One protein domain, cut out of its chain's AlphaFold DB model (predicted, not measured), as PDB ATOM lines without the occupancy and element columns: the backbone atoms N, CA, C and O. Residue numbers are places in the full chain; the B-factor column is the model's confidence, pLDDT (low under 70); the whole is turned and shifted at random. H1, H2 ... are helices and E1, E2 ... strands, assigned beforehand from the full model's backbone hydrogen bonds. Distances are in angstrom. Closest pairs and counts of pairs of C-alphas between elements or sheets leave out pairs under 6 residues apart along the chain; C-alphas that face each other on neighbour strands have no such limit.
ATOM      1  N   GLU A  75     131.413 130.198 124.751       91.38
ATOM      2  CA  GLU A  75     130.568 129.422 125.644       91.38
ATOM      3  C   GLU A  75     129.097 129.454 125.208       91.38
ATOM      4  O   GLU A  75     128.574 130.497 124.818       91.38
ATOM      5  N   ILE A  76     128.423 128.307 125.288       92.62
ATOM      6  CA  ILE A  76     126.976 128.180 125.087       92.62
ATOM      7  C   ILE A  76     126.395 127.458 126.298       92.62
ATOM      8  O   ILE A  76     126.849 126.371 126.654       92.62
ATOM      9  N   TRP A  77     125.356 128.039 126.893       92.56
ATOM     10  CA  TRP A  77     124.580 127.419 127.963       92.56
ATOM     11  C   TRP A  77     123.204 127.005 127.457       92.56
ATOM     12  O   TRP A  77     122.462 127.819 126.912       92.56
ATOM     13  N   ILE A  78     122.839 125.753 127.710       92.19
ATOM     14  CA  ILE A  78     121.501 125.211 127.488       92.19
ATOM     15  C   ILE A  78     120.936 124.857 128.859       92.19
ATOM     16  O   ILE A  78     121.472 124.002 129.563       92.19
ATOM     17  N   ARG A  79     119.855 125.530 129.251       90.94
ATOM     18  CA  ARG A  79     119.200 125.332 130.549       90.94
ATOM     19  C   ARG A  79     117.788 124.833 130.322       90.94
ATOM     20  O   ARG A  79     116.978 125.522 129.703       90.94
ATOM     21  N   TYR A  80     117.502 123.634 130.808       90.06
ATOM     22  CA  TYR A  80     116.194 123.021 130.623       90.06
ATOM     23  C   TYR A  80     115.167 123.681 131.544       90.06
ATOM     24  O   TYR A  80     115.380 123.762 132.746       90.06
ATOM     25  N   SER A  81     114.044 124.135 130.991       89.06
ATOM     26  CA  SER A  81     112.922 124.698 131.763       89.06
ATOM     27  C   SER A  81     112.074 123.639 132.468       89.06
ATOM     28  O   SER A  81     111.341 123.922 133.416       89.06
ATOM     29  N   MET A  82     112.143 122.410 131.965       90.56
ATOM     30  CA  MET A  82     111.504 121.235 132.527       90.56
ATOM     31  C   MET A  82     112.338 120.007 132.211       90.56
ATOM     32  O   MET A  82     113.021 119.957 131.188       90.56
ATOM     33  N   ALA A  83     112.202 118.980 133.038       91.50
ATOM     34  CA  ALA A  83     112.729 117.660 132.738       91.50
ATOM     35  C   ALA A  83     111.668 116.587 133.003       91.50
ATOM     36  O   ALA A  83     110.900 116.666 133.968       91.50
ATOM     37  N   ARG A  84     111.617 115.596 132.110       92.88
ATOM     38  CA  ARG A  84     110.713 114.448 132.207       92.88
ATOM     39  C   ARG A  84     111.195 113.498 133.300       92.88
ATOM     40  O   ARG A  84     112.390 113.214 133.410       92.88
ATOM     41  N   THR A  85     110.264 112.992 134.098       91.81
ATOM     42  CA  THR A  85     110.535 111.958 135.101       91.81
ATOM     43  C   THR A  85     110.423 110.567 134.483       91.81
ATOM     44  O   THR A  85     109.746 110.408 133.468       91.81
ATOM     45  N   PRO A  86     111.010 109.531 135.104       91.19
ATOM     46  CA  PRO A  86     110.763 108.156 134.687       91.19
ATOM     47  C   PRO A  86     109.279 107.804 134.735       91.19
ATOM     48  O   PRO A  86     108.538 108.285 135.599       91.19
ATOM     49  N   ASP A  87     108.860 106.948 133.810       90.81
ATOM     50  CA  ASP A  87     107.474 106.508 133.716       90.81
ATOM     51  C   ASP A  87     107.069 105.743 134.980       90.81
ATOM     52  O   ASP A  87     107.816 104.914 135.500       90.81
ATOM     53  N   GLY A  88     105.885 106.058 135.508       88.25
ATOM     54  CA  GLY A  88     105.369 105.456 136.740       88.25
ATOM     55  C   GLY A  88     106.121 105.840 138.020       88.25
ATOM     56  O   GLY A  88     105.785 105.320 139.081       88.25
ATOM     57  N   TYR A  89     107.109 106.742 137.955       90.50
ATOM     58  CA  TYR A  89     107.857 107.168 139.140       90.50
ATOM     59  C   TYR A  89     106.984 107.939 140.135       90.50
ATOM     60  O   TYR A  89     107.114 107.764 141.345       90.50
ATOM     61  N   PHE A  90     106.065 108.760 139.623       91.94
ATOM     62  CA  PHE A  90     105.081 109.462 140.436       91.94
ATOM     63  C   PHE A  90     103.647 109.020 140.109       91.94
ATOM     64  O   PHE A  90     103.365 108.646 138.968       91.94
ATOM     65  N   PRO A  91     102.723 109.104 141.086       91.38
ATOM     66  CA  PRO A  91     101.292 108.950 140.842       91.38
ATOM     67  C   PRO A  91     100.766 109.943 139.797       91.38
ATOM     68  O   PRO A  91     101.239 111.073 139.709       91.38
ATOM     69  N   SER A  92      99.730 109.562 139.049       88.44
ATOM     70  CA  SER A  92      99.129 110.407 138.003       88.44
ATOM     71  C   SER A  92      98.436 111.670 138.530       88.44
ATOM     72  O   SER A  92      98.129 112.572 137.760       88.44
ATOM     73  N   ASP A  93      98.137 111.741 139.826       91.62
ATOM     74  CA  ASP A  93      97.481 112.878 140.476       91.62
ATOM     75  C   ASP A  93      98.455 113.797 141.231       91.62
ATOM     76  O   ASP A  93      98.026 114.811 141.790       91.62
ATOM     77  N   ILE A  94      99.758 113.485 141.213       94.62
ATOM     78  CA  ILE A  94     100.798 114.303 141.839       94.62
ATOM     79  C   ILE A  94     100.770 115.732 141.271       94.62
ATOM     80  O   ILE A  94     100.612 115.948 140.062       94.62
ATOM     81  N   ARG A  95     100.911 116.725 142.153       92.69
ATOM     82  CA  ARG A  95     100.868 118.155 141.791       92.69
ATOM     83  C   ARG A  95     102.175 118.878 142.043       92.69
ATOM     84  O   ARG A  95     102.514 119.786 141.290       92.69
ATOM     85  N   THR A  96     102.897 118.473 143.079       92.19
ATOM     86  CA  THR A  96     104.212 119.008 143.407       92.19
ATOM     87  C   THR A  96     105.141 117.888 143.827       92.19
ATOM     88  O   THR A  96     104.687 116.810 144.218       92.19
ATOM     89  N   ILE A  97     106.440 118.144 143.730       88.75
ATOM     90  CA  ILE A  97     107.460 117.259 144.273       88.75
ATOM     91  C   ILE A  97     108.482 118.044 145.100       88.75
ATOM     92  O   ILE A  97     108.845 119.163 144.725       88.75
ATOM     93  N   PRO A  98     109.012 117.452 146.181       88.06
ATOM     94  CA  PRO A  98     110.128 118.035 146.897       88.06
ATOM     95  C   PRO A  98     111.414 117.842 146.086       88.06
ATOM     96  O   PRO A  98     111.848 116.720 145.825       88.06
ATOM     97  N   VAL A  99     112.053 118.946 145.717       82.62
ATOM     98  CA  VAL A  99     113.390 118.973 145.123       82.62
ATOM     99  C   VAL A  99     114.371 119.468 146.174       82.62
ATOM    100  O   VAL A  99     114.210 120.548 146.746       82.62
ATOM    101  N   HIS A 100     115.410 118.677 146.426       79.94
ATOM    102  CA  HIS A 100     116.500 119.078 147.306       79.94
ATOM    103  C   HIS A 100     117.518 119.905 146.525       79.94
ATOM    104  O   HIS A 100     118.117 119.424 145.565       79.94
ATOM    105  N   TYR A 101     117.739 121.138 146.970       72.19
ATOM    106  CA  TYR A 101     118.739 122.040 146.418       72.19
ATOM    107  C   TYR A 101     119.581 122.626 147.552       72.19
ATOM    108  O   TYR A 101     119.076 123.325 148.438       72.19
ATOM    109  N   ARG A 102     120.889 122.337 147.529       75.88
ATOM    110  CA  ARG A 102     121.835 122.672 148.609       75.88
ATOM    111  C   ARG A 102     121.318 122.176 149.971       75.88
ATOM    112  O   ARG A 102     121.129 120.982 150.151       75.88
ATOM    113  N   SER A 103     121.094 123.083 150.923       78.75
ATOM    114  CA  SER A 103     120.587 122.794 152.271       78.75
ATOM    115  C   SER A 103     119.078 123.032 152.419       78.75
ATOM    116  O   SER A 103     118.585 123.115 153.541       78.75
ATOM    117  N   SER A 104     118.353 123.205 151.311       78.31
ATOM    118  CA  SER A 104     116.918 123.497 151.292       78.31
ATOM    119  C   SER A 104     116.135 122.476 150.473       78.31
ATOM    120  O   SER A 104     116.669 121.863 149.549       78.31
ATOM    121  N   THR A 105     114.856 122.331 150.802       84.94
ATOM    122  CA  THR A 105     113.882 121.597 149.990       84.94
ATOM    123  C   THR A 105     112.857 122.587 149.454       84.94
ATOM    124  O   THR A 105     112.343 123.412 150.211       84.94
ATOM    125  N   ALA A 106     112.578 122.511 148.157       84.56
ATOM    126  CA  ALA A 106     111.603 123.331 147.455       84.56
ATOM    127  C   ALA A 106     110.508 122.444 146.858       84.56
ATOM    128  O   ALA A 106     110.818 121.402 146.290       84.56
ATOM    129  N   GLU A 107     109.248 122.866 146.945       88.62
ATOM    130  CA  GLU A 107     108.160 122.220 146.204       88.62
ATOM    131  C   GLU A 107     108.157 122.730 144.764       88.62
ATOM    132  O   GLU A 107     108.000 123.929 144.529       88.62
ATOM    133  N   HIS A 108     108.326 121.820 143.811       89.56
ATOM    134  CA  HIS A 108     108.298 122.116 142.384       89.56
ATOM    135  C   HIS A 108     106.999 121.635 141.743       89.56
ATOM    136  O   HIS A 108     106.570 120.519 142.046       89.56
ATOM    137  N   PRO A 109     106.377 122.419 140.844       91.00
ATOM    138  CA  PRO A 109     105.150 122.026 140.179       91.00
ATOM    139  C   PRO A 109     105.404 120.873 139.210       91.00
ATOM    140  O   PRO A 109     106.415 120.823 138.499       91.00
ATOM    141  N   VAL A 110     104.436 119.965 139.174       91.81
ATOM    142  CA  VAL A 110     104.385 118.862 138.225       91.81
ATOM    143  C   VAL A 110     103.443 119.202 137.081       91.81
ATOM    144  O   VAL A 110     102.298 119.608 137.288       91.81
ATOM    145  N   ILE A 111     103.920 118.971 135.863       92.69
ATOM    146  CA  ILE A 111     103.173 119.142 134.625       92.69
ATOM    147  C   ILE A 111     102.948 117.774 134.002       92.69
ATOM    148  O   ILE A 111     103.877 116.994 133.807       92.69
ATOM    149  N   HIS A 112     101.692 117.495 133.676       90.94
ATOM    150  CA  HIS A 112     101.293 116.278 132.982       90.94
ATOM    151  C   HIS A 112     101.148 116.596 131.497       90.94
ATOM    152  O   HIS A 112     100.350 117.459 131.128       90.94
ATOM    153  N   ARG A 113     101.930 115.924 130.649       90.31
ATOM    154  CA  ARG A 113     101.921 116.113 129.194       90.31
ATOM    155  C   ARG A 113     102.189 114.786 128.500       90.31
ATOM    156  O   ARG A 113     103.171 114.129 128.828       90.31
ATOM    157  N   ASP A 114     101.338 114.423 127.541       89.31
ATOM    158  CA  ASP A 114     101.485 113.210 126.722       89.31
ATOM    159  C   ASP A 114     101.711 111.949 127.582       89.31
ATOM    160  O   ASP A 114     102.696 111.233 127.422       89.31
ATOM    161  N   GLU A 115     100.840 111.747 128.582       88.81
ATOM    162  CA  GLU A 115     100.901 110.652 129.579       88.81
ATOM    163  C   GLU A 115     102.171 110.631 130.454       88.81
ATOM    164  O   GLU A 115     102.349 109.746 131.288       88.81
ATOM    165  N   SER A 116     103.035 111.635 130.306       92.81
ATOM    166  CA  SER A 116     104.303 111.755 131.012       92.81
ATOM    167  C   SER A 116     104.241 112.829 132.090       92.81
ATOM    168  O   SER A 116     103.541 113.841 131.974       92.81
ATOM    169  N   VAL A 117     105.048 112.623 133.124       92.94
ATOM    170  CA  VAL A 117     105.225 113.563 134.226       92.94
ATOM    171  C   VAL A 117     106.493 114.383 133.990       92.94
ATOM    172  O   VAL A 117     107.565 113.850 133.703       92.94
ATOM    173  N   TRP A 118     106.360 115.699 134.098       93.81
ATOM    174  CA  TRP A 118     107.431 116.675 133.931       93.81
ATOM    175  C   TRP A 118     107.525 117.539 135.175       93.81
ATOM    176  O   TRP A 118     106.510 117.867 135.785       93.81
ATOM    177  N   ILE A 119     108.735 117.948 135.536       91.12
ATOM    178  CA  ILE A 119     108.943 118.880 136.642       91.12
ATOM    179  C   ILE A 119     109.540 120.159 136.078       91.12
ATOM    180  O   ILE A 119     110.551 120.101 135.373       91.12
ATOM    181  N   ALA A 120     108.922 121.298 136.386       89.50
ATOM    182  CA  ALA A 120     109.411 122.598 135.944       89.50
ATOM    183  C   ALA A 120     110.431 123.205 136.906       89.50
ATOM    184  O   ALA A 120     110.304 123.091 138.125       89.50
ATOM    185  N   GLY A 121     111.428 123.890 136.355       85.12
ATOM    186  CA  GLY A 121     112.434 124.646 137.094       85.12
ATOM    187  C   GLY A 121     113.416 125.325 136.138       85.12
ATOM    188  O   GLY A 121     113.521 124.906 134.989       85.12
ATOM    189  N   PRO A 122     114.129 126.377 136.566       82.88
ATOM    190  CA  PRO A 122     114.304 126.852 137.939       82.88
ATOM    191  C   PRO A 122     113.118 127.666 138.495       82.88
ATOM    192  O   PRO A 122     112.318 128.219 137.741       82.88
ATOM    193  N   MET A 123     113.007 127.750 139.825       82.19
ATOM    194  CA  MET A 123     112.014 128.560 140.559       82.19
ATOM    195  C   MET A 123     112.708 129.572 141.488       82.19
ATOM    196  O   MET A 123     113.926 129.565 141.631       82.19
ATOM    197  N   ALA A 124     111.956 130.444 142.169       72.69
ATOM    198  CA  ALA A 124     112.518 131.498 143.033       72.69
ATOM    199  C   ALA A 124     113.518 131.024 144.101       72.69
ATOM    200  O   ALA A 124     114.407 131.774 144.496       72.69
ATOM    201  N   ASN A 125     113.395 129.781 144.555       67.94
ATOM    202  CA  ASN A 125     114.247 129.143 145.556       67.94
ATOM    203  C   ASN A 125     115.241 128.121 144.973       67.94
ATOM    204  O   ASN A 125     116.069 127.588 145.712       67.94
ATOM    205  N   THR A 126     115.205 127.869 143.665       71.69
ATOM    206  CA  THR A 126     116.102 126.951 142.960       71.69
ATOM    207  C   THR A 126     116.639 127.652 141.726       71.69
ATOM    208  O   THR A 126     115.978 127.722 140.706       71.69
ATOM    209  N   LEU A 127     117.850 128.205 141.826       76.88
ATOM    210  CA  LEU A 127     118.443 128.980 140.729       76.88
ATOM    211  C   LEU A 127     118.873 128.111 139.542       76.88
ATOM    212  O   LEU A 127     118.966 128.619 138.431       76.88
ATOM    213  N   ASN A 128     119.129 126.824 139.769       83.12
ATOM    214  CA  ASN A 128     119.639 125.936 138.732       83.12
ATOM    215  C   ASN A 128     118.495 125.203 138.036       83.12
ATOM    216  O   ASN A 128     117.569 124.706 138.693       83.12
ATOM    217  N   ALA A 129     118.602 125.083 136.716       87.25
ATOM    218  CA  ALA A 129     117.734 124.199 135.953       87.25
ATOM    219  C   ALA A 129     117.940 122.732 136.393       87.25
ATOM    220  O   ALA A 129     119.016 122.388 136.888       87.25
ATOM    221  N   PRO A 130     116.941 121.844 136.217       87.81
ATOM    222  CA  PRO A 130     117.086 120.419 136.525       87.81
ATOM    223  C   PRO A 130     118.316 119.793 135.852       87.81
ATOM    224  O   PRO A 130     119.043 119.011 136.473       87.81
ATOM    225  N   ILE A 131     118.559 120.182 134.599       89.75
ATOM    226  CA  ILE A 131     119.718 119.803 133.795       89.75
ATOM    227  C   ILE A 131     120.254 121.071 133.125       89.75
ATOM    228  O   ILE A 131     119.485 121.871 132.583       89.75
ATOM    229  N   GLU A 132     121.572 121.237 133.141       92.31
ATOM    230  CA  GLU A 132     122.274 122.274 132.387       92.31
ATOM    231  C   GLU A 132     123.345 121.627 131.516       92.31
ATOM    232  O   GLU A 132     124.070 120.735 131.958       92.31
ATOM    233  N   ILE A 133     123.446 122.078 130.271       92.69
ATOM    234  CA  ILE A 133     124.508 121.682 129.353       92.69
ATOM    235  C   ILE A 133     125.322 122.926 129.032       92.69
ATOM    236  O   ILE A 133     124.777 123.966 128.668       92.69
ATOM    237  N   GLN A 134     126.632 122.803 129.158       94.62
ATOM    238  CA  GLN A 134     127.587 123.846 128.834       94.62
ATOM    239  C   GLN A 134     128.468 123.343 127.702       94.62
ATOM    240  O   GLN A 134     129.107 122.298 127.824       94.62
ATOM    241  N   LEU A 135     128.523 124.085 126.607       93.88
ATOM    242  CA  LEU A 135     129.499 123.868 125.551       93.88
ATOM    243  C   LEU A 135     130.569 124.937 125.704       93.88
ATOM    244  O   LEU A 135     130.251 126.122 125.717       93.88
ATOM    245  N   ILE A 136     131.828 124.523 125.799       93.19
ATOM    246  CA  ILE A 136     132.968 125.437 125.875       93.19
ATOM    247  C   ILE A 136     133.866 125.183 124.677       93.19
ATOM    248  O   ILE A 136     134.343 124.063 124.455       93.19
ATOM    249  N   ARG A 137     134.149 126.236 123.919       89.94
ATOM    250  CA  ARG A 137     135.150 126.202 122.865       89.94
ATOM    251  C   ARG A 137     136.508 126.512 123.475       89.94
ATOM    252  O   ARG A 137     136.713 127.533 124.115       89.94
ATOM    253  N   THR A 138     137.478 125.640 123.238       85.94
ATOM    254  CA  THR A 138     138.884 125.923 123.550       85.94
ATOM    255  C   THR A 138     139.733 125.674 122.302       85.94
ATOM    256  O   THR A 138     139.254 125.054 121.347       85.94
ATOM    257  N   PRO A 139     140.979 126.171 122.226       85.50
ATOM    258  CA  PRO A 139     141.796 125.993 121.029       85.50
ATOM    259  C   PRO A 139     141.895 124.517 120.606       85.50
ATOM    260  O   PRO A 139     142.407 123.680 121.346       85.50
ATOM    261  N   GLY A 140     141.372 124.205 119.416       86.19
ATOM    262  CA  GLY A 140     141.406 122.867 118.818       86.19
ATOM    263  C   GLY A 140     140.385 121.856 119.353       86.19
ATOM    264  O   GLY A 140     140.446 120.700 118.944       86.19
ATOM    265  N   ARG A 141     139.459 122.242 120.244       89.38
ATOM    266  CA  ARG A 141     138.460 121.311 120.800       89.38
ATOM    267  C   ARG A 141     137.192 122.008 121.298       89.38
ATOM    268  O   ARG A 141     137.210 123.177 121.679       89.38
ATOM    269  N   VAL A 142     136.113 121.242 121.382       91.69
ATOM    270  CA  VAL A 142     134.898 121.611 122.114       91.69
ATOM    271  C   VAL A 142     134.762 120.662 123.298       91.69
ATOM    272  O   VAL A 142     135.007 119.467 123.157       91.69
ATOM    273  N   ALA A 143     134.422 121.198 124.464       93.25
ATOM    274  CA  ALA A 143     134.080 120.419 125.646       93.25
ATOM    275  C   ALA A 143     132.581 120.554 125.928       93.25
ATOM    276  O   ALA A 143     132.035 121.647 125.778       93.25
ATOM    277  N   VAL A 144     131.946 119.461 126.354       94.25
ATOM    278  CA  VAL A 144     130.578 119.470 126.890       94.25
ATOM    279  C   VAL A 144     130.643 119.172 128.380       94.25
ATOM    280  O   VAL A 144     131.212 118.158 128.781       94.25
ATOM    281  N   GLY A 145     130.060 120.045 129.192       93.38
ATOM    282  CA  GLY A 145     129.726 119.779 130.585       93.38
ATOM    283  C   GLY A 145     128.233 119.495 130.706       93.38
ATOM    284  O   GLY A 145     127.426 120.243 130.158       93.38
ATOM    285  N   VAL A 146     127.864 118.430 131.418       91.50
ATOM    286  CA  VAL A 146     126.472 118.134 131.787       91.50
ATOM    287  C   VAL A 146     126.362 118.245 133.301       91.50
ATOM    288  O   VAL A 146     126.995 117.486 134.032       91.50
ATOM    289  N   TYR A 147     125.567 119.200 133.771       91.31
ATOM    290  CA  TYR A 147     125.357 119.468 135.186       91.31
ATOM    291  C   TYR A 147     123.961 119.014 135.581       91.31
ATOM    292  O   TYR A 147     122.952 119.551 135.123       91.31
ATOM    293  N   ILE A 148     123.912 118.016 136.455       90.12
ATOM    294  CA  ILE A 148     122.671 117.474 136.990       90.12
ATOM    295  C   ILE A 148     122.472 118.073 138.368       90.12
ATOM    296  O   ILE A 148     123.237 117.795 139.291       90.12
ATOM    297  N   CYS A 149     121.456 118.912 138.510       85.06
ATOM    298  CA  CYS A 149     121.295 119.684 139.734       85.06
ATOM    299  C   CYS A 149     120.311 119.049 140.718       85.06
ATOM    300  O   CYS A 149     120.286 119.458 141.879       85.06
ATOM    301  N   TRP A 150     119.477 118.100 140.278       86.31
ATOM    302  CA  TRP A 150     118.390 117.540 141.086       86.31
ATOM    303  C   TRP A 150     118.519 116.024 141.243       86.31
ATOM    304  O   TRP A 150     118.849 115.302 140.303       86.31
ATOM    305  N   ASN A 151     118.195 115.541 142.443       84.31
ATOM    306  CA  ASN A 151     118.390 114.158 142.890       84.31
ATOM    307  C   ASN A 151     117.736 113.081 142.025       84.31
ATOM    308  O   ASN A 151     118.254 111.973 141.968       84.31
ATOM    309  N   ILE A 152     116.635 113.391 141.342       88.69
ATOM    310  CA  ILE A 152     115.934 112.429 140.483       88.69
ATOM    311  C   ILE A 152     116.844 111.911 139.366       88.69
ATOM    312  O   ILE A 152     116.779 110.727 139.045       88.69
ATOM    313  N   TRP A 153     117.706 112.765 138.809       91.00
ATOM    314  CA  TRP A 153     118.606 112.405 137.709       91.00
ATOM    315  C   TRP A 153     120.071 112.276 138.140       91.00
ATOM    316  O   TRP A 153     120.915 112.056 137.283       91.00
ATOM    317  N   MET A 154     120.404 112.446 139.425       89.94
ATOM    318  CA  MET A 154     121.767 112.205 139.929       89.94
ATOM    319  C   MET A 154     122.129 110.712 139.848       89.94
ATOM    320  O   MET A 154     121.212 109.900 139.739       89.94
ATOM    321  N   PRO A 155     123.421 110.328 139.946       91.06
ATOM    322  CA  PRO A 155     123.806 108.923 140.090       91.06
ATOM    323  C   PRO A 155     122.965 108.212 141.159       91.06
ATOM    324  O   PRO A 155     122.675 108.795 142.203       91.06
ATOM    325  N   ASP A 156     122.538 106.984 140.858       90.81
ATOM    326  CA  ASP A 156     121.596 106.165 141.647       90.81
ATOM    327  C   ASP A 156     120.142 106.689 141.725       90.81
ATOM    328  O   ASP A 156     119.269 106.037 142.302       90.81
ATOM    329  N   GLY A 157     119.846 107.843 141.122       89.75
ATOM    330  CA  GLY A 157     118.497 108.385 140.981       89.75
ATOM    331  C   GLY A 157     117.676 107.641 139.925       89.75
ATOM    332  O   GLY A 157     118.201 107.122 138.941       89.75
ATOM    333  N   ALA A 158     116.351 107.621 140.088       90.69
ATOM    334  CA  ALA A 158     115.458 106.873 139.198       90.69
ATOM    335  C   ALA A 158     115.502 107.336 137.729       90.69
ATOM    336  O   ALA A 158     115.208 106.558 136.825       90.69
ATOM    337  N   GLY A 159     115.854 108.601 137.481       90.06
ATOM    338  CA  GLY A 159     116.025 109.186 136.152       90.06
ATOM    339  C   GLY A 159     117.445 109.128 135.604       90.06
ATOM    340  O   GLY A 159     117.654 109.581 134.479       90.06
ATOM    341  N   TYR A 160     118.412 108.582 136.347       92.00
ATOM    342  CA  TYR A 160     119.815 108.584 135.930       92.00
ATOM    343  C   TYR A 160     120.048 107.837 134.615       92.00
ATOM    344  O   TYR A 160     120.816 108.305 133.777       92.00
ATOM    345  N   GLY A 161     119.308 106.749 134.373       92.38
ATOM    346  CA  GLY A 161     119.427 105.967 133.139       92.38
ATOM    347  C   GLY A 161     119.179 106.783 131.861       92.38
ATOM    348  O   GLY A 161     119.792 106.509 130.832       92.38
ATOM    349  N   PHE A 162     118.349 107.836 131.912       91.12
ATOM    350  CA  PHE A 162     118.180 108.746 130.771       91.12
ATOM    351  C   PHE A 162     119.432 109.583 130.512       91.12
ATOM    352  O   PHE A 162     119.805 109.798 129.360       91.12
ATOM    353  N   VAL A 163     120.095 110.036 131.579       90.94
ATOM    354  CA  VAL A 163     121.341 110.794 131.469       90.94
ATOM    355  C   VAL A 163     122.455 109.898 130.939       90.94
ATOM    356  O   VAL A 163     123.152 110.290 130.007       90.94
ATOM    357  N   GLU A 164     122.585 108.678 131.463       93.25
ATOM    358  CA  GLU A 164     123.560 107.701 130.965       93.25
ATOM    359  C   GLU A 164     123.337 107.356 129.491       93.25
ATOM    360  O   GLU A 164     124.307 107.265 128.735       93.25
ATOM    361  N   SER A 165     122.079 107.215 129.059       93.50
ATOM    362  CA  SER A 165     121.744 107.000 127.647       93.50
ATOM    363  C   SER A 165     122.215 108.169 126.781       93.50
ATOM    364  O   SER A 165     122.922 107.953 125.799       93.50
ATOM    365  N   GLY A 166     121.907 109.410 127.173       91.69
ATOM    366  CA  GLY A 166     122.340 110.599 126.433       91.69
ATOM    367  C   GLY A 166     123.865 110.751 126.380       91.69
ATOM    368  O   GLY A 166     124.431 111.050 125.330       91.69
ATOM    369  N   VAL A 167     124.563 110.475 127.487       92.25
ATOM    370  CA  VAL A 167     126.036 110.449 127.513       92.25
ATOM    371  C   VAL A 167     126.575 109.355 126.589       92.25
ATOM    372  O   VAL A 167     127.516 109.600 125.837       92.25
ATOM    373  N   SER A 168     125.967 108.169 126.591       94.56
ATOM    374  CA  SER A 168     126.371 107.062 125.718       94.56
ATOM    375  C   SER A 168     126.201 107.401 124.236       94.56
ATOM    376  O   SER A 168     127.074 107.073 123.433       94.56
ATOM    377  N   GLU A 169     125.129 108.103 123.867       95.19
ATOM    378  CA  GLU A 169     124.913 108.601 122.503       95.19
ATOM    379  C   GLU A 169     125.985 109.614 122.083       95.19
ATOM    380  O   GLU A 169     126.508 109.527 120.970       95.19
ATOM    381  N   LEU A 170     126.383 110.526 122.980       92.56
ATOM    382  CA  LEU A 170     127.501 111.436 122.722       92.56
ATOM    383  C   LEU A 170     128.800 110.653 122.482       92.56
ATOM    384  O   LEU A 170     129.497 110.889 121.497       92.56
ATOM    385  N   LEU A 171     129.123 109.677 123.330       94.38
ATOM    386  CA  LEU A 171     130.325 108.857 123.145       94.38
ATOM    387  C   LEU A 171     130.298 108.096 121.812       94.38
ATOM    388  O   LEU A 171     131.297 108.062 121.092       94.38
TER     389      LEU A 171
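AT A GLANCE: This is residues 75 to 171 of the 178 residues of an uncharacterized protein of Nocardia sp. WCH-YHL-001 (UniProt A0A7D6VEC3). A curled four-stranded sheet, E2, E5, E4 and E3, like part of a barrel, forms one end of the domain, and a narrow three-stranded sheet, E1, E6 and E7, reaches away from it to make the other end. One helix, H1, comes last and runs beside the narrow sheet, only grazing it, while E1 runs on into E2 and so passes from one sheet to the other. The printed part has 97 residues, with seven named strands followed by one named helix; both sheets are antiparallel, and the class is mixed, helices and strands. By its radius of gyration of the C-alphas, 14.5 A, the whole is compact, but its outline is elongated, with spans of 50 by 28 by 24 A.

IN THESE COORDINATES: The larger sheet holds E2, residues 82 to 84; E5, residues 116 to 120; E4, residues 104 to 113, the longest strand by residues at 27.7 A; and E3, residues 96 to 101, 15.1 A. The other sheet holds E1, residues 75 to 79, starting at C-alpha 75 (130.568, 129.422, 125.644); E6, residues 131 to 138, 22.6 A; and E7, residues 141 to 148, 22.9 A. H1, residues 160 to 171, is 16.6 A long and ends at C-alpha 171 (130.325, 108.857, 123.145).

HOW THE PARTS SIT: The larger sheet runs E2, E5, E4, E3, and it is only just strongly twisted, its C-alphas lying up to 4.5 A off the best plane. E3, E4 and E5 form a meander, each strand the antiparallel neighbour of the one before. With E2, the antiparallel neighbour of E5, they form a Greek key of four strands in a row. E4 has staggered pairing: residues 104 to 109 pair with E3, where N 99 and O 106 are 2.8 A apart, and residues 110 to 113 pair with E5, where N 111 and O 118 are 2.8 A apart. Between E2 and E5, N 119 and O 83 are 3.0 A apart. E1 runs on into E2 across a break of 2 residues, at 65 degrees. In the other sheet E6 is the inner strand: N 78 and O 133 of E1 and E6 are 2.8 A apart, and in the hairpin of E6 and E7, N 134 and O 145 are 2.9 A apart. H1 only grazes this sheet, with its residues 160 to 170, and is not on the larger one. In H1 every O i to N i+4 pair is within hydrogen-bond range.

THE WHOLE: The C-alphas of Asp 93 and Pro 139, the two farthest apart, are 50.1 A apart. The printed part has no cut. The long links are E2 to E3 and E7 to H1, each of 11 residues. The mean pLDDT of the printed part is 88.9, and residue 125 alone is under 70.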